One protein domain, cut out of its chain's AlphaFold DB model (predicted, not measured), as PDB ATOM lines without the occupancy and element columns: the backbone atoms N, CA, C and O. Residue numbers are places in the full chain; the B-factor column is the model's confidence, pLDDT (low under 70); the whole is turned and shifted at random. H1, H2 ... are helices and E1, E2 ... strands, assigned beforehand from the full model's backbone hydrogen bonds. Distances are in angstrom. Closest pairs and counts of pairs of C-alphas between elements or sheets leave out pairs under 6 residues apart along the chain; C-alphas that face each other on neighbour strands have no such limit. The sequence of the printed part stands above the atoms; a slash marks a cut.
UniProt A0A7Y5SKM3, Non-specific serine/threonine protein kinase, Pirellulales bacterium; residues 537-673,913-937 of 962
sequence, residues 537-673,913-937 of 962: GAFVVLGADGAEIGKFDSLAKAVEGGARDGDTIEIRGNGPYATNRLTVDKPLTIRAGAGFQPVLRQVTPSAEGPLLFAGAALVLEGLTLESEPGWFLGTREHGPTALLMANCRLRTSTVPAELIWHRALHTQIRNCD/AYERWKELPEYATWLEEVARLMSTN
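This is residues 537 to 673 and 913 to 937 of the 962 residues of the protein "Non-specific serine/threonine protein kinase" of Pirellulales bacterium (UniProt A0A7Y5SKM3). What does this chain build? It is a chain wound in stacked turns, a compact three-sided solenoid whose walls are the sheet E4 E7 E10 E13, the sheet E5 E8 E11 E14 and the strands E3, E6, E9, E12 and E15 of the largest sheet. The hairpin E1 and E2 extends that largest sheet beyond the first turn, H1 caps that end, and H3 packs on the largest sheet's outside. What are its counts and size? The printed part has 162 residues, of the class mixed, helices and strands, with fifteen named strands and three named helices in the order E1, E2, H1, E3 to E15, H2, H3. The largest sheet runs E2 E1 E3 E6 E9 E12 E15 and is mixed, while the other two are all parallel. The whole is compact, with a radius of gyration of the C-alphas of 14.6 A and spans of 39 by 33 by 31 A.

How does the printed part begin? E1, residues 539 to 542, and E2, residues 548 to 552, form an antiparallel hairpin, with N 541 and O 550 within hydrogen-bond range at 2.9 A. E3, residues 568 to 571, is antiparallel to E1, with N 540 and O 570 2.9 A apart. H1, residues 555 to 562, joins E2 to E3 in a split strand-helix-strand unit, two strands running the same way with E1 between them in the sheet, and its crossover is right-handed. How does this twisted sheet go on? E6, residues 588 to 592, is parallel to E3, with N 569 and O 589 2.8 A apart. E9, residues 618 to 621, E12, residues 642 to 646, and the edge strand E15, residues 666 to 670, follow in parallel, with N 590 and O 619 at 2.8 A, N 620 and O 644 at 2.8 A, and N 645 and O 668 at 2.7 A. What of the other sheets? E4, residues 577 to 579, E7, 599 to 602, E10, 624 to 626, and E13, 649 to 651, are parallel neighbours in that order, with N 577 and O 599, N 600 and O 624, and N 625 and O 649 each 2.8 A apart. E5, residues 582 to 584, E8, 612 to 614, E11, 633 to 635, and E14, 660 to 662, are too, with N 584 and O 613 at 2.8 A, N 614 and O 634 at 2.8 A, and N 661 and O 633 at 2.9 A. E4 runs on into E5 at 82 degrees. Where are the helices? H1 and H3, residues 921 to 935, are on opposite faces of the largest sheet at heights of 8.5 A and 10.0 A, three layers with helices on both faces; closest C-alphas are Phe 552 of E2 and Ala 558 of H1, 5.7 A, and Ala 642 of E12 and Leu 933 of H3, 6.3 A. H2, residues 913 to 918, only grazes that sheet and is close to but not clearly touching H3, the C-alphas of Trp 917 and Tyr 923 being 6.5 A apart. In H1, H2 and H3 every O i to N i+4 pair is within hydrogen-bond range.

Where do the first and last elements lie? E1 begins at C-alpha 539, (29.669, 45.199, 40.759), and H3 ends at C-alpha 935, (31.125, 44.450, 17.442). How long are the longer elements? H3 measures 21.6 A from first to last C-alpha, E6 13.6 A, E15 13.3 A and E12 13.2 A.

What is farthest apart, and is there a cut? The C-alphas of Asp 545 and Val 655 are 42.2 A apart. Residues 674 to 912 are not printed, and C-alphas 673 and 913 stand 11.1 A apart across the cut. Are there long links or weak places? Of the links that are printed whole, none is long. Residues 603 to 609, 628 to 631, 637 to 639, 653 to 657 and 936 to 937 have pLDDT under 70.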
ATOM      1  N   GLY A 537      31.886  47.209  46.323       75.06
ATOM      2  CA  GLY A 537      32.511  46.551  45.179       75.06
ATOM      3  C   GLY A 537      31.853  45.257  44.666       75.06
ATOM      4  O   GLY A 537      32.546  44.461  44.032       75.06
ATOM      5  N   ALA A 538      30.556  45.027  44.913       87.88
ATOM      6  CA  ALA A 538      29.838  43.858  44.382       87.88
ATOM      7  C   ALA A 538      29.695  43.858  42.844       87.88
ATOM      8  O   ALA A 538      29.546  42.794  42.243       87.88
ATOM      9  N   PHE A 539      29.749  45.031  42.209       93.62
ATOM     10  CA  PHE A 539      29.669  45.199  40.759       93.62
ATOM     11  C   PHE A 539      31.079  45.411  40.213       93.62
ATOM     12  O   PHE A 539      31.677  46.468  40.421       93.62
ATOM     13  N   VAL A 540      31.634  44.402  39.548       95.50
ATOM     14  CA  VAL A 540      33.008  44.421  39.041       95.50
ATOM     15  C   VAL A 540      32.990  44.695  37.544       95.50
ATOM     16  O   VAL A 540      32.422  43.921  36.783       95.50
ATOM     17  N   VAL A 541      33.616  45.788  37.112       95.81
ATOM     18  CA  VAL A 541      33.791  46.084  35.686       95.81
ATOM     19  C   VAL A 541      35.051  45.376  35.196       95.81
ATOM     20  O   VAL A 541      36.143  45.592  35.726       95.81
ATOM     21  N   LEU A 542      34.880  44.540  34.181       94.56
ATOM     22  CA  LEU A 542      35.925  43.848  33.442       94.56
ATOM     23  C   LEU A 542      36.060  44.484  32.057       94.56
ATOM     24  O   LEU A 542      35.052  44.766  31.407       94.56
ATOM     25  N   GLY A 543      37.291  44.682  31.600       88.62
ATOM     26  CA  GLY A 543      37.567  45.139  30.244       88.62
ATOM     27  C   GLY A 543      37.203  44.103  29.186       88.62
ATOM     28  O   GLY A 543      36.994  42.928  29.491       88.62
ATOM     29  N   ALA A 544      37.203  44.521  27.920       79.12
ATOM     30  CA  ALA A 544      37.099  43.607  26.776       79.12
ATOM     31  C   ALA A 544      38.227  42.542  26.727       79.12
ATOM     32  O   ALA A 544      38.073  41.505  26.089       79.12
ATOM     33  N   ASP A 545      39.347  42.776  27.419       79.44
ATOM     34  CA  ASP A 545      40.451  41.831  27.643       79.44
ATOM     35  C   ASP A 545      40.251  40.919  28.877       79.44
ATOM     36  O   ASP A 545      41.098  40.078  29.178       79.44
ATOM     37  N   GLY A 546      39.143  41.085  29.604       81.25
ATOM     38  CA  GLY A 546      38.833  40.392  30.854       81.25
ATOM     39  C   GLY A 546      39.539  40.953  32.095       81.25
ATOM     40  O   GLY A 546      39.334  40.420  33.188       81.25
ATOM     41  N   ALA A 547      40.351  42.011  31.974       88.06
ATOM     42  CA  ALA A 547      41.060  42.598  33.108       88.06
ATOM     43  C   ALA A 547      40.107  43.373  34.033       88.06
ATOM     44  O   ALA A 547      39.209  44.076  33.577       88.06
ATOM     45  N   GLU A 548      40.308  43.283  35.349       92.50
ATOM     46  CA  GLU A 548      39.492  44.013  36.327       92.50
ATOM     47  C   GLU A 548      39.823  45.518  36.300       92.50
ATOM     48  O   GLU A 548      40.904  45.930  36.716       92.50
ATOM     49  N   ILE A 549      38.886  46.336  35.808       90.31
ATOM     50  CA  ILE A 549      39.025  47.797  35.678       90.31
ATOM     51  C   ILE A 549      38.694  48.494  37.000       90.31
ATOM     52  O   ILE A 549      39.348  49.464  37.383       90.31
ATOM     53  N   GLY A 550      37.663  48.023  37.701       90.31
ATOM     54  CA  GLY A 550      37.214  48.644  38.940       90.31
ATOM     55  C   GLY A 550      36.040  47.925  39.588       90.31
ATOM     56  O   GLY A 550      35.374  47.092  38.975       90.31
ATOM     57  N   LYS A 551      35.779  48.273  40.851       93.44
ATOM     58  CA  LYS A 551      34.659  47.749  41.637       93.44
ATOM     59  C   LYS A 551      33.754  48.887  42.084       93.44
ATOM     60  O   LYS A 551      34.241  49.939  42.490       93.44
ATOM     61  N   PHE A 552      32.453  48.645  42.036       92.00
ATOM     62  CA  PHE A 552      31.407  49.627  42.294       92.00
ATOM     63  C   PHE A 552      30.357  49.040  43.240       92.00
ATOM     64  O   PHE A 552      30.122  47.831  43.265       92.00
ATOM     65  N   ASP A 553      29.708  49.906  44.015       85.06
ATOM     66  CA  ASP A 553      28.757  49.496  45.065       85.06
ATOM     67  C   ASP A 553      27.304  49.434  44.569       85.06
ATOM     68  O   ASP A 553      26.410  49.005  45.298       85.06
ATOM     69  N   SER A 554      27.054  49.878  43.332       88.69
ATOM     70  CA  SER A 554      25.752  49.790  42.668       88.69
ATOM     71  C   SER A 554      25.892  49.645  41.152       88.69
ATOM     72  O   SER A 554      26.855  50.132  40.551       88.69
ATOM     73  N   LEU A 555      24.885  49.024  40.526       90.56
ATOM     74  CA  LEU A 555      24.821  48.853  39.073       90.56
ATOM     75  C   LEU A 555      24.835  50.196  38.328       90.56
ATOM     76  O   LEU A 555      25.536  50.331  37.330       90.56
ATOM     77  N   ALA A 556      24.122  51.203  38.844       88.69
ATOM     78  CA  ALA A 556      24.091  52.542  38.256       88.69
ATOM     79  C   ALA A 556      25.489  53.190  38.227       88.69
ATOM     80  O   ALA A 556      25.922  53.632  37.167       88.69
ATOM     81  N   LYS A 557      26.249  53.149  39.340       89.62
ATOM     82  CA  LYS A 557      27.640  53.651  39.373       89.62
ATOM     83  C   LYS A 557      28.516  52.939  38.331       89.62
ATOM     84  O   LYS A 557      29.299  53.598  37.648       89.62
ATOM     85  N   ALA A 558      28.372  51.616  38.199       91.94
ATOM     86  CA  ALA A 558      29.127  50.818  37.234       91.94
ATOM     87  C   ALA A 558      28.780  51.175  35.775       91.94
ATOM     88  O   ALA A 558      29.688  51.375  34.974       91.94
ATOM     89  N   VAL A 559      27.497  51.310  35.426       90.81
ATOM     90  CA  VAL A 559      27.053  51.646  34.058       90.81
ATOM     91  C   VAL A 559      27.374  53.096  33.685       90.81
ATOM     92  O   VAL A 559      27.893  53.348  32.597       90.81
ATOM     93  N   GLU A 560      27.088  54.055  34.567       88.25
ATOM     94  CA  GLU A 560      27.225  55.487  34.276       88.25
ATOM     95  C   GLU A 560      28.697  55.925  34.243       88.25
ATOM     96  O   GLU A 560      29.124  56.557  33.275       88.25
ATOM     97  N   GLY A 561      29.478  55.558  35.267       78.38
ATOM     98  CA  GLY A 561      30.839  56.071  35.481       78.38
ATOM     99  C   GLY A 561      31.968  55.037  35.467       78.38
ATOM    100  O   GLY A 561      33.125  55.436  35.584       78.38
ATOM    101  N   GLY A 562      31.667  53.738  35.359       82.38
ATOM    102  CA  GLY A 562      32.667  52.666  35.446       82.38
ATOM    103  C   GLY A 562      33.012  51.990  34.120       82.38
ATOM    104  O   GLY A 562      34.184  51.867  33.774       82.38
ATOM    105  N   ALA A 563      31.993  51.538  33.394       89.31
ATOM    106  CA  ALA A 563      32.129  50.736  32.185       89.31
ATOM    107  C   ALA A 563      32.176  51.591  30.909       89.31
ATOM    108  O   ALA A 563      31.501  52.623  30.796       89.31
ATOM    109  N   ARG A 564      32.955  51.133  29.931       90.19
ATOM    110  CA  ARG A 564      33.065  51.674  28.570       90.19
ATOM    111  C   ARG A 564      32.424  50.700  27.579       90.19
ATOM    112  O   ARG A 564      32.018  49.602  27.945       90.19
ATOM    113  N   ASP A 565      32.330  51.112  26.326       89.00
ATOM    114  CA  ASP A 565      31.772  50.327  25.228       89.00
ATOM    115  C   ASP A 565      32.465  48.955  25.108       89.00
ATOM    116  O   ASP A 565      33.679  48.872  24.922       89.00
ATOM    117  N   GLY A 566      31.683  47.880  25.226       86.50
ATOM    118  CA  GLY A 566      32.147  46.492  25.183       86.50
ATOM    119  C   GLY A 566      32.654  45.921  26.516       86.50
ATOM    120  O   GLY A 566      32.934  44.724  26.577       86.50
ATOM    121  N   ASP A 567      32.752  46.721  27.585       93.44
ATOM    122  CA  ASP A 567      33.138  46.220  28.911       93.44
ATOM    123  C   ASP A 567      32.016  45.329  29.516       93.44
ATOM    124  O   ASP A 567      30.825  45.446  29.199       93.44
ATOM    125  N   THR A 568      32.391  44.418  30.420       95.31
ATOM    126  CA  THR A 568      31.470  43.502  31.118       95.31
ATOM    127  C   THR A 568      31.318  43.887  32.587       95.31
ATOM    128  O   THR A 568      32.301  43.979  33.314       95.31
ATOM    129  N   ILE A 569      30.084  44.040  33.065       96.44
ATOM    130  CA  ILE A 569      29.757  44.205  34.484       96.44
ATOM    131  C   ILE A 569      29.435  42.829  35.073       96.44
ATOM    132  O   ILE A 569      28.370  42.262  34.839       96.44
ATOM    133  N   GLU A 570      30.359  42.291  35.859       96.19
ATOM    134  CA  GLU A 570      30.218  41.024  36.565       96.19
ATOM    135  C   GLU A 570      29.758  41.256  38.011       96.19
ATOM    136  O   GLU A 570      30.451  41.885  38.816       96.19
ATOM    137  N   ILE A 571      28.577  40.744  38.360       96.00
ATOM    138  CA  ILE A 571      27.990  40.900  39.693       96.00
ATOM    139  C   ILE A 571      28.454  39.742  40.582       96.00
ATOM    140  O   ILE A 571      28.019  38.598  40.424       96.00
ATOM    141  N   ARG A 572      29.351  40.036  41.529       93.88
ATOM    142  CA  ARG A 572      29.967  39.067  42.453       93.88
ATOM    143  C   ARG A 572      29.266  39.053  43.813       93.88
ATOM    144  O   ARG A 572      29.862  39.339  44.852       93.88
ATOM    145  N   GLY A 573      27.973  38.743  43.794       88.81
ATOM    146  CA  GLY A 573      27.140  38.573  44.983       88.81
ATOM    147  C   GLY A 573      25.667  38.353  44.626       88.81
ATOM    148  O   GLY A 573      25.271  38.509  43.474       88.81
ATOM    149  N   ASN A 574      24.852  37.964  45.611       88.50
ATOM    150  CA  ASN A 574      23.486  37.480  45.359       88.50
ATOM    151  C   ASN A 574      22.386  38.550  45.511       88.50
ATOM    152  O   ASN A 574      21.278  38.362  45.017       88.50
ATOM    153  N   GLY A 575      22.662  39.680  46.165       82.56
ATOM    154  CA  GLY A 575      21.640  40.694  46.451       82.56
ATOM    155  C   GLY A 575      20.638  40.262  47.545       82.56
ATOM    156  O   GLY A 575      21.008  39.470  48.415       82.56
ATOM    157  N   PRO A 576      19.391  40.780  47.542       84.81
ATOM    158  CA  PRO A 576      18.804  41.633  46.510       84.81
ATOM    159  C   PRO A 576      19.458  43.017  46.438       84.81
ATOM    160  O   PRO A 576      19.672  43.685  47.447       84.81
ATOM    161  N   TYR A 577      19.760  43.448  45.218       86.12
ATOM    162  CA  TYR A 577      20.321  44.755  44.918       86.12
ATOM    163  C   TYR A 577      19.216  45.715  44.493       86.12
ATOM    164  O   TYR A 577      18.666  45.614  43.396       86.12
ATOM    165  N   ALA A 578      18.938  46.665  45.375       79.81
ATOM    166  CA  ALA A 578      18.124  47.838  45.118       79.81
ATOM    167  C   ALA A 578      18.663  48.637  43.912       79.81
ATOM    168  O   ALA A 578      19.770  49.177  43.966       79.81
ATOM    169  N   THR A 579      17.886  48.736  42.829       78.25
ATOM    170  CA  THR A 579      18.192  49.603  41.681       78.25
ATOM    171  C   THR A 579      16.969  50.397  41.219       78.25
ATOM    172  O   THR A 579      15.827  49.951  41.324       78.25
ATOM    173  N   ASN A 580      17.217  51.600  40.707       76.62
ATOM    174  CA  ASN A 580      16.220  52.411  40.009       76.62
ATOM    175  C   ASN A 580      16.248  52.091  38.506       76.62
ATOM    176  O   ASN A 580      17.117  51.338  38.054       76.62
ATOM    177  N   ARG A 581      15.327  52.695  37.739       79.38
ATOM    178  CA  ARG A 581      15.387  52.710  36.270       79.38
ATOM    179  C   ARG A 581      16.762  53.197  35.808       79.38
ATOM    180  O   ARG A 581      17.213  54.259  36.234       79.38
ATOM    181  N   LEU A 582      17.394  52.425  34.931       85.69
ATOM    182  CA  LEU A 582      18.738  52.669  34.422       85.69
ATOM    183  C   LEU A 582      18.736  52.612  32.893       85.69
ATOM    184  O   LEU A 582      18.266  51.640  32.301       85.69
ATOM    185  N   THR A 583      19.276  53.648  32.257       87.50
ATOM    186  CA  THR A 583      19.449  53.687  30.800       87.50
ATOM    187  C   THR A 583      20.841  53.180  30.434       87.50
ATOM    188  O   THR A 583      21.839  53.658  30.969       87.50
ATOM    189  N   VAL A 584      20.913  52.226  29.505       89.31
ATOM    190  CA  VAL A 584      22.166  51.664  28.987       89.31
ATOM    191  C   VAL A 584      22.369  52.152  27.553       89.31
ATOM    192  O   VAL A 584      21.903  51.536  26.597       89.31
ATOM    193  N   ASP A 585      23.032  53.302  27.415       88.62
ATOM    194  CA  ASP A 585      23.293  53.977  26.131       88.62
ATOM    195  C   ASP A 585      24.663  53.625  25.507       88.62
ATOM    196  O   ASP A 585      25.050  54.221  24.506       88.62
ATOM    197  N   LYS A 586      25.398  52.655  26.070       88.19
ATOM    198  CA  LYS A 586      26.669  52.130  25.532       88.19
ATOM    199  C   LYS A 586      26.623  50.592  25.447       88.19
ATOM    200  O   LYS A 586      25.928  50.004  26.279       88.19
ATOM    201  N   PRO A 587      27.312  49.932  24.494       91.06
ATOM    202  CA  PRO A 587      27.324  48.472  24.409       91.06
ATOM    203  C   PRO A 587      27.870  47.844  25.699       91.06
ATOM    204  O   PRO A 587      29.004  48.146  26.058       91.06
ATOM    205  N   LEU A 588      27.105  46.994  26.396       92.94
ATOM    206  CA  LEU A 588      27.543  46.329  27.638       92.94
ATOM    207  C   LEU A 588      27.040  44.889  27.772       92.94
ATOM    208  O   LEU A 588      25.924  44.559  27.366       92.94
ATOM    209  N   THR A 589      27.825  44.079  28.483       95.06
ATOM    210  CA  THR A 589      27.380  42.805  29.065       95.06
ATOM    211  C   THR A 589      27.200  42.965  30.572       95.06
ATOM    212  O   THR A 589      28.083  43.491  31.241       95.06
ATOM    213  N   ILE A 590      26.089  42.491  31.139       96.25
ATOM    214  CA  ILE A 590      25.856  42.422  32.588       96.25
ATOM    215  C   ILE A 590      25.608  40.956  32.950       96.25
ATOM    216  O   ILE A 590      24.639  40.358  32.485       96.25
ATOM    217  N   ARG A 591      26.475  40.359  33.774       96.62
ATOM    218  CA  ARG A 591      26.415  38.922  34.084       96.62
ATOM    219  C   ARG A 591      26.585  38.586  35.559       96.62
ATOM    220  O   ARG A 591      27.209  39.331  36.312       96.62
ATOM    221  N   ALA A 592      26.090  37.419  35.953       96.81
ATOM    222  CA  ALA A 592      26.452  36.795  37.219       96.81
ATOM    223  C   ALA A 592      27.929  36.366  37.226       96.81
ATOM    224  O   ALA A 592      28.408  35.735  36.282       96.81
ATOM    225  N   GLY A 593      28.648  36.676  38.307       92.75
ATOM    226  CA  GLY A 593      29.950  36.066  38.574       92.75
ATOM    227  C   GLY A 593      29.811  34.577  38.907       92.75
ATOM    228  O   GLY A 593      28.766  34.139  39.388       92.75
ATOM    229  N   ALA A 594      30.878  33.804  38.684       89.94
ATOM    230  CA  ALA A 594      30.886  32.359  38.928       89.94
ATOM    231  C   ALA A 594      30.395  31.993  40.342       89.94
ATOM    232  O   ALA A 594      30.918  32.485  41.344       89.94
ATOM    233  N   GLY A 595      29.384  31.122  40.409       86.88
ATOM    234  CA  GLY A 595      28.782  30.652  41.662       86.88
ATOM    235  C   GLY A 595      27.823  31.634  42.353       86.88
ATOM    236  O   GLY A 595      27.262  31.288  43.394       86.88
ATOM    237  N   PHE A 596      27.592  32.826  41.791       91.62
ATOM    238  CA  PHE A 596      26.634  33.804  42.312       91.62
ATOM    239  C   PHE A 596      25.278  33.739  41.593       91.62
ATOM    240  O   PHE A 596      25.155  33.286  40.457       91.62
ATOM    241  N   GLN A 597      24.236  34.199  42.282       91.62
ATOM    242  CA  GLN A 597      22.860  34.306  41.789       91.62
ATOM    243  C   GLN A 597      22.335  35.715  42.095       91.62
ATOM    244  O   GLN A 597      21.597  35.891  43.067       91.62
ATOM    245  N   PRO A 598      22.763  36.741  41.339       93.50
ATOM    246  CA  PRO A 598      22.397  38.127  41.602       93.50
ATOM    247  C   PRO A 598      20.906  38.374  41.360       93.50
ATOM    248  O   PRO A 598      20.389  38.145  40.264       93.50
ATOM    249  N   VAL A 599      20.233  38.904  42.379       91.50
ATOM    250  CA  VAL A 599      18.870  39.435  42.298       91.50
ATOM    251  C   VAL A 599      18.940  40.958  42.214       91.50
ATOM    252  O   VAL A 599      19.399  41.609  43.150       91.50
ATOM    253  N   LEU A 600      18.483  41.541  41.108       88.81
ATOM    254  CA  LEU A 600      18.275  42.980  40.944       88.81
ATOM    255  C   LEU A 600      16.793  43.284  41.197       88.81
ATOM    256  O   LEU A 600      15.924  42.713  40.537       88.81
ATOM    257  N   ARG A 601      16.498  44.177  42.146       83.44
ATOM    258  CA  ARG A 601      15.128  44.530  42.537       83.44
ATOM    259  C   ARG A 601      14.865  46.017  42.325       83.44
ATOM    260  O   ARG A 601      15.644  46.859  42.775       83.44
ATOM    261  N   GLN A 602      13.752  46.333  41.666       75.00
ATOM    262  CA  GLN A 602      13.296  47.711  41.497       75.00
ATOM    263  C   GLN A 602      12.812  48.290  42.837       75.00
ATOM    264  O   GLN A 602      11.946  47.701  43.478       75.00
ATOM    265  N   VAL A 603      13.367  49.432  43.262       64.88
ATOM    266  CA  VAL A 603      13.038  50.057  44.567       64.88
ATOM    267  C   VAL A 603      11.759  50.886  44.504       64.88
ATOM    268  O   VAL A 603      10.917  50.816  45.395       64.88
ATOM    269  N   THR A 604      11.609  51.667  43.435       58.97
ATOM    270  CA  THR A 604      10.447  52.531  43.219       58.97
ATOM    271  C   THR A 604       9.674  52.024  42.006       58.97
ATOM    272  O   THR A 604      10.227  52.066  40.899       58.97
ATOM    273  N   PRO A 605       8.412  51.582  42.156       53.06
ATOM    274  CA  PRO A 605       7.560  51.311  41.009       53.06
ATOM    275  C   PRO A 605       7.276  52.622  40.277       53.06
ATOM    276  O   PRO A 605       6.576  53.505  40.776       53.06
ATOM    277  N   SER A 606       7.874  52.779  39.101       46.09
ATOM    278  CA  SER A 606       7.701  53.967  38.275       46.09
ATOM    279  C   SER A 606       6.434  53.853  37.437       46.09
ATOM    280  O   SER A 606       6.228  52.858  36.749       46.09
ATOM    281  N   ALA A 607       5.662  54.936  37.369       48.06
ATOM    282  CA  ALA A 607       4.669  55.134  36.310       48.06
ATOM    283  C   ALA A 607       5.314  55.408  34.924       48.06
ATOM    284  O   ALA A 607       4.612  55.694  33.961       48.06
ATOM    285  N   GLU A 608       6.651  55.349  34.828       52.03
ATOM    286  CA  GLU A 608       7.462  55.863  33.718       52.03
ATOM    287  C   GLU A 608       8.548  54.862  33.261       52.03
ATOM    288  O   GLU A 608       9.751  55.108  33.385       52.03
ATOM    289  N   GLY A 609       8.129  53.735  32.680       63.16
ATOM    290  CA  GLY A 609       8.999  52.856  31.881       63.16
ATOM    291  C   GLY A 609       9.793  51.778  32.645       63.16
ATOM    292  O   GLY A 609       9.631  51.623  33.856       63.16
ATOM    293  N   PRO A 610      10.618  50.991  31.921       75.81
ATOM    294  CA  PRO A 610      11.182  49.735  32.416       75.81
ATOM    295  C   PRO A 610      12.432  49.905  33.290       75.81
ATOM    296  O   PRO A 610      13.118  50.926  33.218       75.81
ATOM    297  N   LEU A 611      12.761  48.864  34.066       79.50
ATOM    298  CA  LEU A 611      13.930  48.815  34.957       79.50
ATOM    299  C   LEU A 611      15.261  49.045  34.219       79.50
ATOM    300  O   LEU A 611      16.086  49.841  34.666       79.50
ATOM    301  N   LEU A 612      15.459  48.368  33.088       86.31
ATOM    302  CA  LEU A 612      16.599  48.546  32.193       86.31
ATOM    303  C   LEU A 612      16.101  49.068  30.841       86.31
ATOM    304  O   LEU A 612      15.303  48.417  30.164       86.31
ATOM    305  N   PHE A 613      16.577  50.245  30.441       86.50
ATOM    306  CA  PHE A 613      16.229  50.874  29.169       86.50
ATOM    307  C   PHE A 613      17.437  50.860  28.225       86.50
ATOM    308  O   PHE A 613      18.366  51.650  28.380       86.50
ATOM    309  N   ALA A 614      17.455  49.937  27.265       87.88
ATOM    310  CA  ALA A 614      18.564  49.750  26.336       87.88
ATOM    311  C   ALA A 614      18.499  50.767  25.180       87.88
ATOM    312  O   ALA A 614      17.602  50.728  24.329       87.88
ATOM    313  N   GLY A 615      19.460  51.690  25.160       86.25
ATOM    314  CA  GLY A 615      19.728  52.589  24.035       86.25
ATOM    315  C   GLY A 615      20.829  52.086  23.100       86.25
ATOM    316  O   GLY A 615      20.829  52.447  21.928       86.25
ATOM    317  N   ALA A 616      21.712  51.215  23.593       88.19
ATOM    318  CA  ALA A 616      22.736  50.509  22.825       88.19
ATOM    319  C   ALA A 616      22.674  48.992  23.086       88.19
ATOM    320  O   ALA A 616      21.802  48.517  23.816       88.19
ATOM    321  N   ALA A 617      23.565  48.227  22.447       90.56
ATOM    322  CA  ALA A 617      23.556  46.770  22.526       90.56
ATOM    323  C   ALA A 617      23.724  46.264  23.973       90.56
ATOM    324  O   ALA A 617      24.610  46.719  24.696       90.56
ATOM    325  N   LEU A 618      22.870  45.338  24.405       93.44
ATOM    326  CA  LEU A 618      22.838  44.874  25.795       93.44
ATOM    327  C   LEU A 618      22.799  43.348  25.865       93.44
ATOM    328  O   LEU A 618      21.917  42.730  25.272       93.44
ATOM    329  N   VAL A 619      23.715  42.766  26.639       95.88
ATOM    330  CA  VAL A 619      23.762  41.330  26.954       95.88
ATOM    331  C   VAL A 619      23.498  41.116  28.442       95.88
ATOM    332  O   VAL A 619      24.127  41.770  29.273       95.88
ATOM    333  N   LEU A 620      22.596  40.200  28.794       96.69
ATOM    334  CA  LEU A 620      22.271  39.836  30.177       96.69
ATOM    335  C   LEU A 620      22.452  38.330  30.405       96.69
ATOM    336  O   LEU A 620      21.810  37.528  29.726       96.69
ATOM    337  N   GLU A 621      23.267  37.933  31.386       97.00
ATOM    338  CA  GLU A 621      23.534  36.513  31.669       97.00
ATOM    339  C   GLU A 621      23.380  36.132  33.150       97.00
ATOM    340  O   GLU A 621      23.996  36.728  34.035       97.00
ATOM    341  N   GLY A 622      22.596  35.088  33.436       95.50
ATOM    342  CA  GLY A 622      22.526  34.490  34.777       95.50
ATOM    343  C   GLY A 622      21.885  35.371  35.861       95.50
ATOM    344  O   GLY A 622      22.089  35.121  37.050       95.50
ATOM    345  N   LEU A 623      21.126  36.405  35.481       95.06
ATOM    346  CA  LEU A 623      20.539  37.387  36.403       95.06
ATOM    347  C   LEU A 623      19.112  37.016  36.833       95.06
ATOM    348  O   LEU A 623      18.346  36.452  36.055       95.06
ATOM    349  N   THR A 624      18.710  37.413  38.042       92.69
ATOM    350  CA  THR A 624      17.292  37.485  38.443       92.69
ATOM    351  C   THR A 624      16.849  38.945  38.514       92.69
ATOM    352  O   THR A 624      17.517  39.748  39.161       92.69
ATOM    353  N   LEU A 625      15.723  39.291  37.886       88.69
ATOM    354  CA  LEU A 625      15.105  40.620  37.929       88.69
ATOM    355  C   LEU A 625      13.718  40.539  38.598       88.69
ATOM    356  O   LEU A 625      12.878  39.733  38.185       88.69
ATOM    357  N   GLU A 626      13.471  41.384  39.604       82.81
ATOM    358  CA  GLU A 626      12.212  41.447  40.370       82.81
ATOM    359  C   GLU A 626      11.650  42.880  40.455       82.81
ATOM    360  O   GLU A 626      12.395  43.836  40.684       82.81
ATOM    361  N   SER A 627      10.336  43.048  40.261       71.44
ATOM    362  CA  SER A 627       9.666  44.362  40.298       71.44
ATOM    363  C   SER A 627       8.168  44.256  40.618       71.44
ATOM    364  O   SER A 627       7.490  43.334  40.151       71.44
ATOM    365  N   GLU A 628       7.646  45.214  41.392       62.06
ATOM    366  CA  GLU A 628       6.243  45.293  41.819       62.06
ATOM    367  C   GLU A 628       5.721  46.750  41.892       62.06
ATOM    368  O   GLU A 628       5.990  47.442  42.874       62.06
ATOM    369  N   PRO A 629       4.888  47.212  40.936       59.69
ATOM    370  CA  PRO A 629       4.808  46.801  39.530       59.69
ATOM    371  C   PRO A 629       5.960  47.329  38.662       59.69
ATOM    372  O   PRO A 629       6.522  48.390  38.933       59.69
ATOM    373  N   GLY A 630       6.233  46.645  37.547       58.84
ATOM    374  CA  GLY A 630       7.132  47.167  36.517       58.84
ATOM    375  C   GLY A 630       7.328  46.254  35.309       58.84
ATOM    376  O   GLY A 630       7.133  45.040  35.379       58.84
ATOM    377  N   TRP A 631       7.736  46.873  34.202       68.31
ATOM    378  CA  TRP A 631       8.311  46.203  33.033       68.31
ATOM    379  C   TRP A 631       9.830  46.108  33.245       68.31
ATOM    380  O   TRP A 631      10.434  47.027  33.803       68.31
ATOM    381  N   PHE A 632      10.485  45.017  32.849       72.38
ATOM    382  CA  PHE A 632      11.904  44.813  33.183       72.38
ATOM    383  C   PHE A 632      12.845  45.420  32.160       72.38
ATOM    384  O   PHE A 632      13.850  46.028  32.526       72.38
ATOM    385  N   LEU A 633      12.519  45.250  30.886       74.62
ATOM    386  CA  LEU A 633      13.376  45.634  29.780       74.62
ATOM    387  C   LEU A 633      12.581  46.382  28.731       74.62
ATOM    388  O   LEU A 633      11.492  45.958  28.351       74.62
ATOM    389  N   GLY A 634      13.178  47.443  28.204       75.19
ATOM    390  CA  GLY A 634      12.743  47.952  26.917       75.19
ATOM    391  C   GLY A 634      13.734  48.871  26.240       75.19
ATOM    392  O   GLY A 634      14.824  49.107  26.755       75.19
ATOM    393  N   THR A 635      13.380  49.346  25.050       74.62
ATOM    394  CA  THR A 635      14.323  50.022  24.149       74.62
ATOM    395  C   THR A 635      13.866  51.417  23.743       74.62
ATOM    396  O   THR A 635      12.680  51.732  23.784       74.62
ATOM    397  N   ARG A 636      14.800  52.243  23.254       70.62
ATOM    398  CA  ARG A 636      14.460  53.466  22.502       70.62
ATOM    399  C   ARG A 636      13.609  53.132  21.261       70.62
ATOM    400  O   ARG A 636      13.644  52.008  20.764       70.62
ATOM    401  N   GLU A 637      12.898  54.128  20.732       63.34
ATOM    402  CA  GLU A 637      11.995  54.012  19.569       63.34
ATOM    403  C   GLU A 637      12.676  53.451  18.306       63.34
ATOM    404  O   GLU A 637      12.091  52.633  17.601       63.34
ATOM    405  N   HIS A 638      13.939  53.815  18.067       63.62
ATOM    406  CA  HIS A 638      14.754  53.269  16.974       63.62
ATOM    407  C   HIS A 638      15.547  52.001  17.341       63.62
ATOM    408  O   HIS A 638      16.247  51.479  16.479       63.62
ATOM    409  N   GLY A 639      15.437  51.506  18.580       61.06
ATOM    410  CA  GLY A 639      16.056  50.271  19.078       61.06
ATOM    411  C   GLY A 639      17.598  50.238  19.116       61.06
ATOM    412  O   GLY A 639      18.263  50.927  18.346       61.06
ATOM    413  N   PRO A 640      18.205  49.410  19.985       75.81
ATOM    414  CA  PRO A 640      19.617  49.061  19.875       75.81
ATOM    415  C   PRO A 640      19.857  48.080  18.714       75.81
ATOM    416  O   PRO A 640      18.926  47.459  18.193       75.81
ATOM    417  N   THR A 641      21.121  47.879  18.341       80.12
ATOM    418  CA  THR A 641      21.510  46.855  17.356       80.12
ATOM    419  C   THR A 641      21.236  45.435  17.859       80.12
ATOM    420  O   THR A 641      20.762  44.611  17.083       80.12
ATOM    421  N   ALA A 642      21.448  45.150  19.149       87.75
ATOM    422  CA  ALA A 642      21.201  43.832  19.734       87.75
ATOM    423  C   ALA A 642      20.644  43.886  21.169       87.75
ATOM    424  O   ALA A 642      21.041  44.729  21.973       87.75
ATOM    425  N   LEU A 643      19.756  42.947  21.504       91.50
ATOM    426  CA  LEU A 643      19.317  42.651  22.871       91.50
ATOM    427  C   LEU A 643      19.447  41.144  23.122       91.50
ATOM    428  O   LEU A 643      18.680  40.348  22.585       91.50
ATOM    429  N   LEU A 644      20.438  40.743  23.910       94.00
ATOM    430  CA  LEU A 644      20.797  39.346  24.133       94.00
ATOM    431  C   LEU A 644      20.575  38.984  25.607       94.00
ATOM    432  O   LEU A 644      20.968  39.714  26.512       94.00
ATOM    433  N   MET A 645      19.938  37.849  25.863       95.31
ATOM    434  CA  MET A 645      19.660  37.342  27.197       95.31
ATOM    435  C   MET A 645      19.863  35.828  27.237       95.31
ATOM    436  O   MET A 645      19.270  35.100  26.441       95.31
ATOM    437  N   ALA A 646      20.654  35.352  28.194       95.38
ATOM    438  CA  ALA A 646      20.790  33.931  28.471       95.38
ATOM    439  C   ALA A 646      20.639  33.632  29.962       95.38
ATOM    440  O   ALA A 646      21.130  34.378  30.812       95.38
ATOM    441  N   ASN A 647      19.979  32.522  30.299       94.62
ATOM    442  CA  ASN A 647      19.922  32.012  31.673       94.62
ATOM    443  C   ASN A 647      19.392  33.019  32.717       94.62
ATOM    444  O   ASN A 647      19.703  32.928  33.903       94.62
ATOM    445  N   CYS A 648      18.578  33.987  32.295       94.62
ATOM    446  CA  CYS A 648      17.999  34.989  33.184       94.62
ATOM    447  C   CYS A 648      16.610  34.567  33.688       94.62
ATOM    448  O   CYS A 648      15.936  33.714  33.109       94.62
ATOM    449  N   ARG A 649      16.171  35.185  34.786       91.81
ATOM    450  CA  ARG A 649      14.853  34.998  35.400       91.81
ATOM    451  C   ARG A 649      14.185  36.349  35.625       91.81
ATOM    452  O   ARG A 649      14.722  37.167  36.362       91.81
ATOM    453  N   LEU A 650      13.010  36.571  35.043       89.00
ATOM    454  CA  LEU A 650      12.218  37.796  35.218       89.00
ATOM    455  C   LEU A 650      10.921  37.436  35.951       89.00
ATOM    456  O   LEU A 650      10.212  36.526  35.518       89.00
ATOM    457  N   ARG A 651      10.622  38.110  37.072       81.69
ATOM    458  CA  ARG A 651       9.458  37.799  37.925       81.69
ATOM    459  C   ARG A 651       8.734  39.048  38.429       81.69
ATOM    460  O   ARG A 651       9.315  39.855  39.147       81.69
ATOM    461  N   THR A 652       7.434  39.151  38.146       73.62
ATOM    462  CA  THR A 652       6.534  40.134  38.781       73.62
ATOM    463  C   THR A 652       5.221  39.493  39.239       73.62
ATOM    464  O   THR A 652       4.707  38.567  38.609       73.62
ATOM    465  N   SER A 653       4.667  39.988  40.346       59.75
ATOM    466  CA  SER A 653       3.348  39.605  40.871       59.75
ATOM    467  C   SER A 653       2.188  40.408  40.269       59.75
ATOM    468  O   SER A 653       1.025  40.049  40.455       59.75
ATOM    469  N   THR A 654       2.492  41.495  39.555       54.50
ATOM    470  CA  THR A 654       1.528  42.553  39.220       54.50
ATOM    471  C   THR A 654       0.963  42.457  37.797       54.50
ATOM    472  O   THR A 654       1.474  41.744  36.932       54.50
ATOM    473  N   VAL A 655      -0.140  43.173  37.557       52.22
ATOM    474  CA  VAL A 655      -0.813  43.329  36.255       52.22
ATOM    475  C   VAL A 655      -1.209  44.809  36.122       52.22
ATOM    476  O   VAL A 655      -1.689  45.358  37.116       52.22
ATOM    477  N   PRO A 656      -1.067  45.461  34.950       49.25
ATOM    478  CA  PRO A 656      -0.582  44.931  33.675       49.25
ATOM    479  C   PRO A 656       0.938  45.085  33.526       49.25
ATOM    480  O   PRO A 656       1.470  46.192  33.528       49.25
ATOM    481  N   ALA A 657       1.635  43.962  33.358       57.34
ATOM    482  CA  ALA A 657       3.076  43.951  33.141       57.34
ATOM    483  C   ALA A 657       3.421  43.147  31.885       57.34
ATOM    484  O   ALA A 657       3.155  41.940  31.817       57.34
ATOM    485  N   GLU A 658       4.010  43.839  30.916       71.62
ATOM    486  CA  GLU A 658       4.862  43.266  29.878       71.62
ATOM    487  C   GLU A 658       6.251  43.090  30.500       71.62
ATOM    488  O   GLU A 658       6.752  44.011  31.148       71.62
ATOM    489  N   LEU A 659       6.875  41.913  30.403       76.94
ATOM    490  CA  LEU A 659       8.198  41.734  31.023       76.94
ATOM    491  C   LEU A 659       9.298  42.404  30.189       76.94
ATOM    492  O   LEU A 659      10.191  43.044  30.746       76.94
ATOM    493  N   ILE A 660       9.223  42.259  28.868       82.19
ATOM    494  CA  ILE A 660      10.178  42.789  27.894       82.19
ATOM    495  C   ILE A 660       9.370  43.456  26.776       82.19
ATOM    496  O   ILE A 660       8.498  42.800  26.215       82.19
ATOM    497  N   TRP A 661       9.678  44.713  26.453       83.12
ATOM    498  CA  TRP A 661       9.086  45.472  25.344       83.12
ATOM    499  C   TRP A 661      10.193  46.058  24.455       83.12
ATOM    500  O   TRP A 661      10.901  46.961  24.898       83.12
ATOM    501  N   HIS A 662      10.415  45.568  23.228       80.81
ATOM    502  CA  HIS A 662      11.584  46.008  22.439       80.81
ATOM    503  C   HIS A 662      11.380  46.203  20.928       80.81
ATOM    504  O   HIS A 662      10.531  45.584  20.290       80.81
ATOM    505  N   ARG A 663      12.263  47.042  20.360       81.25
ATOM    506  CA  ARG A 663      12.481  47.303  18.920       81.25
ATOM    507  C   ARG A 663      13.940  47.093  18.478       81.25
ATOM    508  O   ARG A 663      14.389  47.677  17.491       81.25
ATOM    509  N   ALA A 664      14.717  46.319  19.243       83.94
ATOM    510  CA  ALA A 664      16.092  45.950  18.882       83.94
ATOM    511  C   ALA A 664      16.146  45.280  17.495       83.94
ATOM    512  O   ALA A 664      15.216  44.558  17.157       83.94
ATOM    513  N   LEU A 665      17.206  45.499  16.706       85.50
ATOM    514  CA  LEU A 665      17.337  44.879  15.374       85.50
ATOM    515  C   LEU A 665      17.628  43.372  15.470       85.50
ATOM    516  O   LEU A 665      17.068  42.575  14.724       85.50
ATOM    517  N   HIS A 666      18.465  42.970  16.423       88.00
ATOM    518  CA  HIS A 666      18.711  41.568  16.736       88.00
ATOM    519  C   HIS A 666      18.267  41.254  18.164       88.00
ATOM    520  O   HIS A 666      18.428  42.073  19.074       88.00
ATOM    521  N   THR A 667      17.679  40.082  18.400       90.12
ATOM    522  CA  THR A 667      17.261  39.687  19.757       90.12
ATOM    523  C   THR A 667      17.447  38.208  20.000       90.12
ATOM    524  O   THR A 667      16.991  37.401  19.201       90.12
ATOM    525  N   GLN A 668      18.059  37.830  21.118       92.25
ATOM    526  CA  GLN A 668      18.134  36.423  21.501       92.25
ATOM    527  C   GLN A 668      17.787  36.236  22.964       92.25
ATOM    528  O   GLN A 668      18.366  36.893  23.821       92.25
ATOM    529  N   ILE A 669      16.859  35.327  23.242       93.38
ATOM    530  CA  ILE A 669      16.477  34.916  24.591       93.38
ATOM    531  C   ILE A 669      16.658  33.401  24.652       93.38
ATOM    532  O   ILE A 669      15.867  32.654  24.078       93.38
ATOM    533  N   ARG A 670      17.726  32.940  25.305       92.69
ATOM    534  CA  ARG A 670      18.032  31.512  25.468       92.69
ATOM    535  C   ARG A 670      17.906  31.108  26.930       92.69
ATOM    536  O   ARG A 670      18.330  31.854  27.811       92.69
ATOM    537  N   ASN A 671      17.380  29.919  27.212       91.56
ATOM    538  CA  ASN A 671      17.411  29.336  28.557       91.56
ATOM    539  C   ASN A 671      16.769  30.219  29.658       91.56
ATOM    540  O   ASN A 671      17.227  30.196  30.800       91.56
ATOM    541  N   CYS A 672      15.771  31.057  29.358       91.69
ATOM    542  CA  CYS A 672      15.247  32.046  30.314       91.69
ATOM    543  C   CYS A 672      13.938  31.614  30.997       91.69
ATOM    544  O   CYS A 672      13.125  30.904  30.415       91.69
ATOM    545  N   ASP A 673      13.722  32.077  32.233       87.75
ATOM    546  CA  ASP A 673      12.507  31.856  33.038       87.75
ATOM    547  C   ASP A 673      11.715  33.172  33.167       87.75
ATOM    548  O   ASP A 673      12.031  34.024  34.003       87.75
ATOM    549  N   ALA A 913      21.981  26.155  36.750       84.56
ATOM    550  CA  ALA A 913      21.625  25.992  35.342       84.56
ATOM    551  C   ALA A 913      22.593  26.759  34.418       84.56
ATOM    552  O   ALA A 913      23.115  26.182  33.468       84.56
ATOM    553  N   TYR A 914      22.909  28.014  34.759       92.81
ATOM    554  CA  TYR A 914      23.891  28.843  34.049       92.81
ATOM    555  C   TYR A 914      25.310  28.263  34.119       92.81
ATOM    556  O   TYR A 914      25.982  28.178  33.098       92.81
ATOM    557  N   GLU A 915      25.757  27.816  35.298       91.31
ATOM    558  CA  GLU A 915      27.072  27.176  35.453       91.31
ATOM    559  C   GLU A 915      27.195  25.918  34.581       91.31
ATOM    560  O   GLU A 915      28.163  25.806  33.838       91.31
ATOM    561  N   ARG A 916      26.181  25.034  34.575       88.12
ATOM    562  CA  ARG A 916      26.158  23.855  33.689       88.12
ATOM    563  C   ARG A 916      26.133  24.227  32.208       88.12
ATOM    564  O   ARG A 916      26.812  23.585  31.419       88.12
ATOM    565  N   TRP A 917      25.372  25.248  31.812       88.38
ATOM    566  CA  TRP A 917      25.308  25.663  30.408       88.38
ATOM    567  C   TRP A 917      26.651  26.194  29.890       88.38
ATOM    568  O   TRP A 917      27.021  25.884  28.762       88.38
ATOM    569  N   LYS A 918      27.430  26.898  30.726       90.81
ATOM    570  CA  LYS A 918      28.782  27.374  30.372       90.81
ATOM    571  C   LYS A 918      29.789  26.256  30.066       90.81
ATOM    572  O   LYS A 918      30.802  26.523  29.425       90.81
ATOM    573  N   GLU A 919      29.529  25.028  30.514       89.81
ATOM    574  CA  GLU A 919      30.357  23.846  30.228       89.81
ATOM    575  C   GLU A 919      30.021  23.191  28.871       89.81
ATOM    576  O   GLU A 919      30.739  22.292  28.429       89.81
ATOM    577  N   LEU A 920      28.945  23.624  28.201       86.38
ATOM    578  CA  LEU A 920      28.453  23.033  26.956       86.38
ATOM    579  C   LEU A 920      28.953  23.787  25.701       86.38
ATOM    580  O   LEU A 920      29.122  25.009  25.746       86.38
ATOM    581  N   PRO A 921      29.142  23.103  24.551       85.44
ATOM    582  CA  PRO A 921      29.569  23.735  23.295       85.44
ATOM    583  C   PRO A 921      28.675  24.898  22.838       85.44
ATOM    584  O   PRO A 921      29.165  25.868  22.263       85.44
ATOM    585  N   GLU A 922      27.378  24.838  23.137       84.12
ATOM    586  CA  GLU A 922      26.389  25.870  22.828       84.12
ATOM    587  C   GLU A 922      26.731  27.232  23.457       84.12
ATOM    588  O   GLU A 922      26.363  28.269  22.898       84.12
ATOM    589  N   TYR A 923      27.458  27.256  24.584       90.12
ATOM    590  CA  TYR A 923      27.939  28.498  25.190       90.12
ATOM    591  C   TYR A 923      29.102  29.125  24.411       90.12
ATOM    592  O   TYR A 923      29.191  30.348  24.319       90.12
ATOM    593  N   ALA A 924      29.961  28.322  23.775       88.31
ATOM    594  CA  ALA A 924      31.002  28.857  22.895       88.31
ATOM    595  C   ALA A 924      30.377  29.554  21.674       88.31
ATOM    596  O   ALA A 924      30.727  30.692  21.369       88.31
ATOM    597  N   THR A 925      29.370  28.929  21.049       88.00
ATOM    598  CA  THR A 925      28.596  29.548  19.958       88.00
ATOM    599  C   THR A 925      27.858  30.812  20.416       88.00
ATOM    600  O   THR A 925      27.807  31.793  19.678       88.00
ATOM    601  N   TRP A 926      27.321  30.831  21.641       91.06
ATOM    602  CA  TRP A 926      26.751  32.046  22.235       91.06
ATOM    603  C   TRP A 926      27.780  33.177  22.347       91.06
ATOM    604  O   TRP A 926      27.483  34.301  21.953       91.06
ATOM    605  N   LEU A 927      28.992  32.897  22.834       90.56
ATOM    606  CA  LEU A 927      30.048  33.905  22.967       90.56
ATOM    607  C   LEU A 927      30.527  34.446  21.611       90.56
ATOM    608  O   LEU A 927      30.744  35.650  21.488       90.56
ATOM    609  N   GLU A 928      30.650  33.596  20.588       88.50
ATOM    610  CA  GLU A 928      30.943  34.024  19.209       88.50
ATOM    611  C   GLU A 928      29.852  34.960  18.665       88.50
ATOM    612  O   GLU A 928      30.135  35.982  18.036       88.50
ATOM    613  N   GLU A 929      28.590  34.634  18.941       86.00
ATOM    614  CA  GLU A 929      27.432  35.394  18.488       86.00
ATOM    615  C   GLU A 929      27.264  36.726  19.232       86.00
ATOM    616  O   GLU A 929      26.993  37.750  18.595       86.00
ATOM    617  N   VAL A 930      27.518  36.741  20.544       88.56
ATOM    618  CA  VAL A 930      27.659  37.955  21.359       88.56
ATOM    619  C   VAL A 930      28.779  38.828  20.804       88.56
ATOM    620  O   VAL A 930      28.538  39.996  20.510       88.56
ATOM    621  N   ALA A 931      29.982  38.286  20.592       86.81
ATOM    622  CA  ALA A 931      31.108  39.054  20.064       86.81
ATOM    623  C   ALA A 931      30.777  39.675  18.694       86.81
ATOM    624  O   ALA A 931      31.004  40.869  18.486       86.81
ATOM    625  N   ARG A 932      30.153  38.904  17.792       85.38
ATOM    626  CA  ARG A 932      29.675  39.393  16.491       85.38
ATOM    627  C   ARG A 932      28.700  40.565  16.650       85.38
ATOM    628  O   ARG A 932      28.961  41.634  16.105       85.38
ATOM    629  N   LEU A 933      27.615  40.384  17.405       81.38
ATOM    630  CA  LEU A 933      26.516  41.356  17.515       81.38
ATOM    631  C   LEU A 933      26.855  42.586  18.378       81.38
ATOM    632  O   LEU A 933      26.252  43.645  18.202       81.38
ATOM    633  N   MET A 934      27.838  42.472  19.274       79.06
ATOM    634  CA  MET A 934      28.377  43.602  20.042       79.06
ATOM    635  C   MET A 934      29.445  44.388  19.265       79.06
ATOM    636  O   MET A 934      29.644  45.567  19.544       79.06
ATOM    637  N   SER A 935      30.114  43.775  18.278       70.75
ATOM    638  CA  SER A 935      31.125  44.450  17.442       70.75
ATOM    639  C   SER A 935      30.535  45.320  16.323       70.75
ATOM    640  O   SER A 935      31.193  46.241  15.833       70.75
ATOM    641  N   THR A 936      29.284  45.064  15.928       60.72
ATOM    642  CA  THR A 936      28.549  45.847  14.926       60.72
ATOM    643  C   THR A 936      28.067  47.179  15.504       60.72
ATOM    644  O   THR A 936      26.894  47.346  15.849       60.72
ATOM    645  N   ASN A 937      28.990  48.138  15.611       48.03
ATOM    646  CA  ASN A 937      28.677  49.523  15.959       48.03
ATOM    647  C   ASN A 937      27.718  50.145  14.933       48.03
ATOM    648  O   ASN A 937      27.884  49.993  13.723       48.03
TER     649      ASN A 937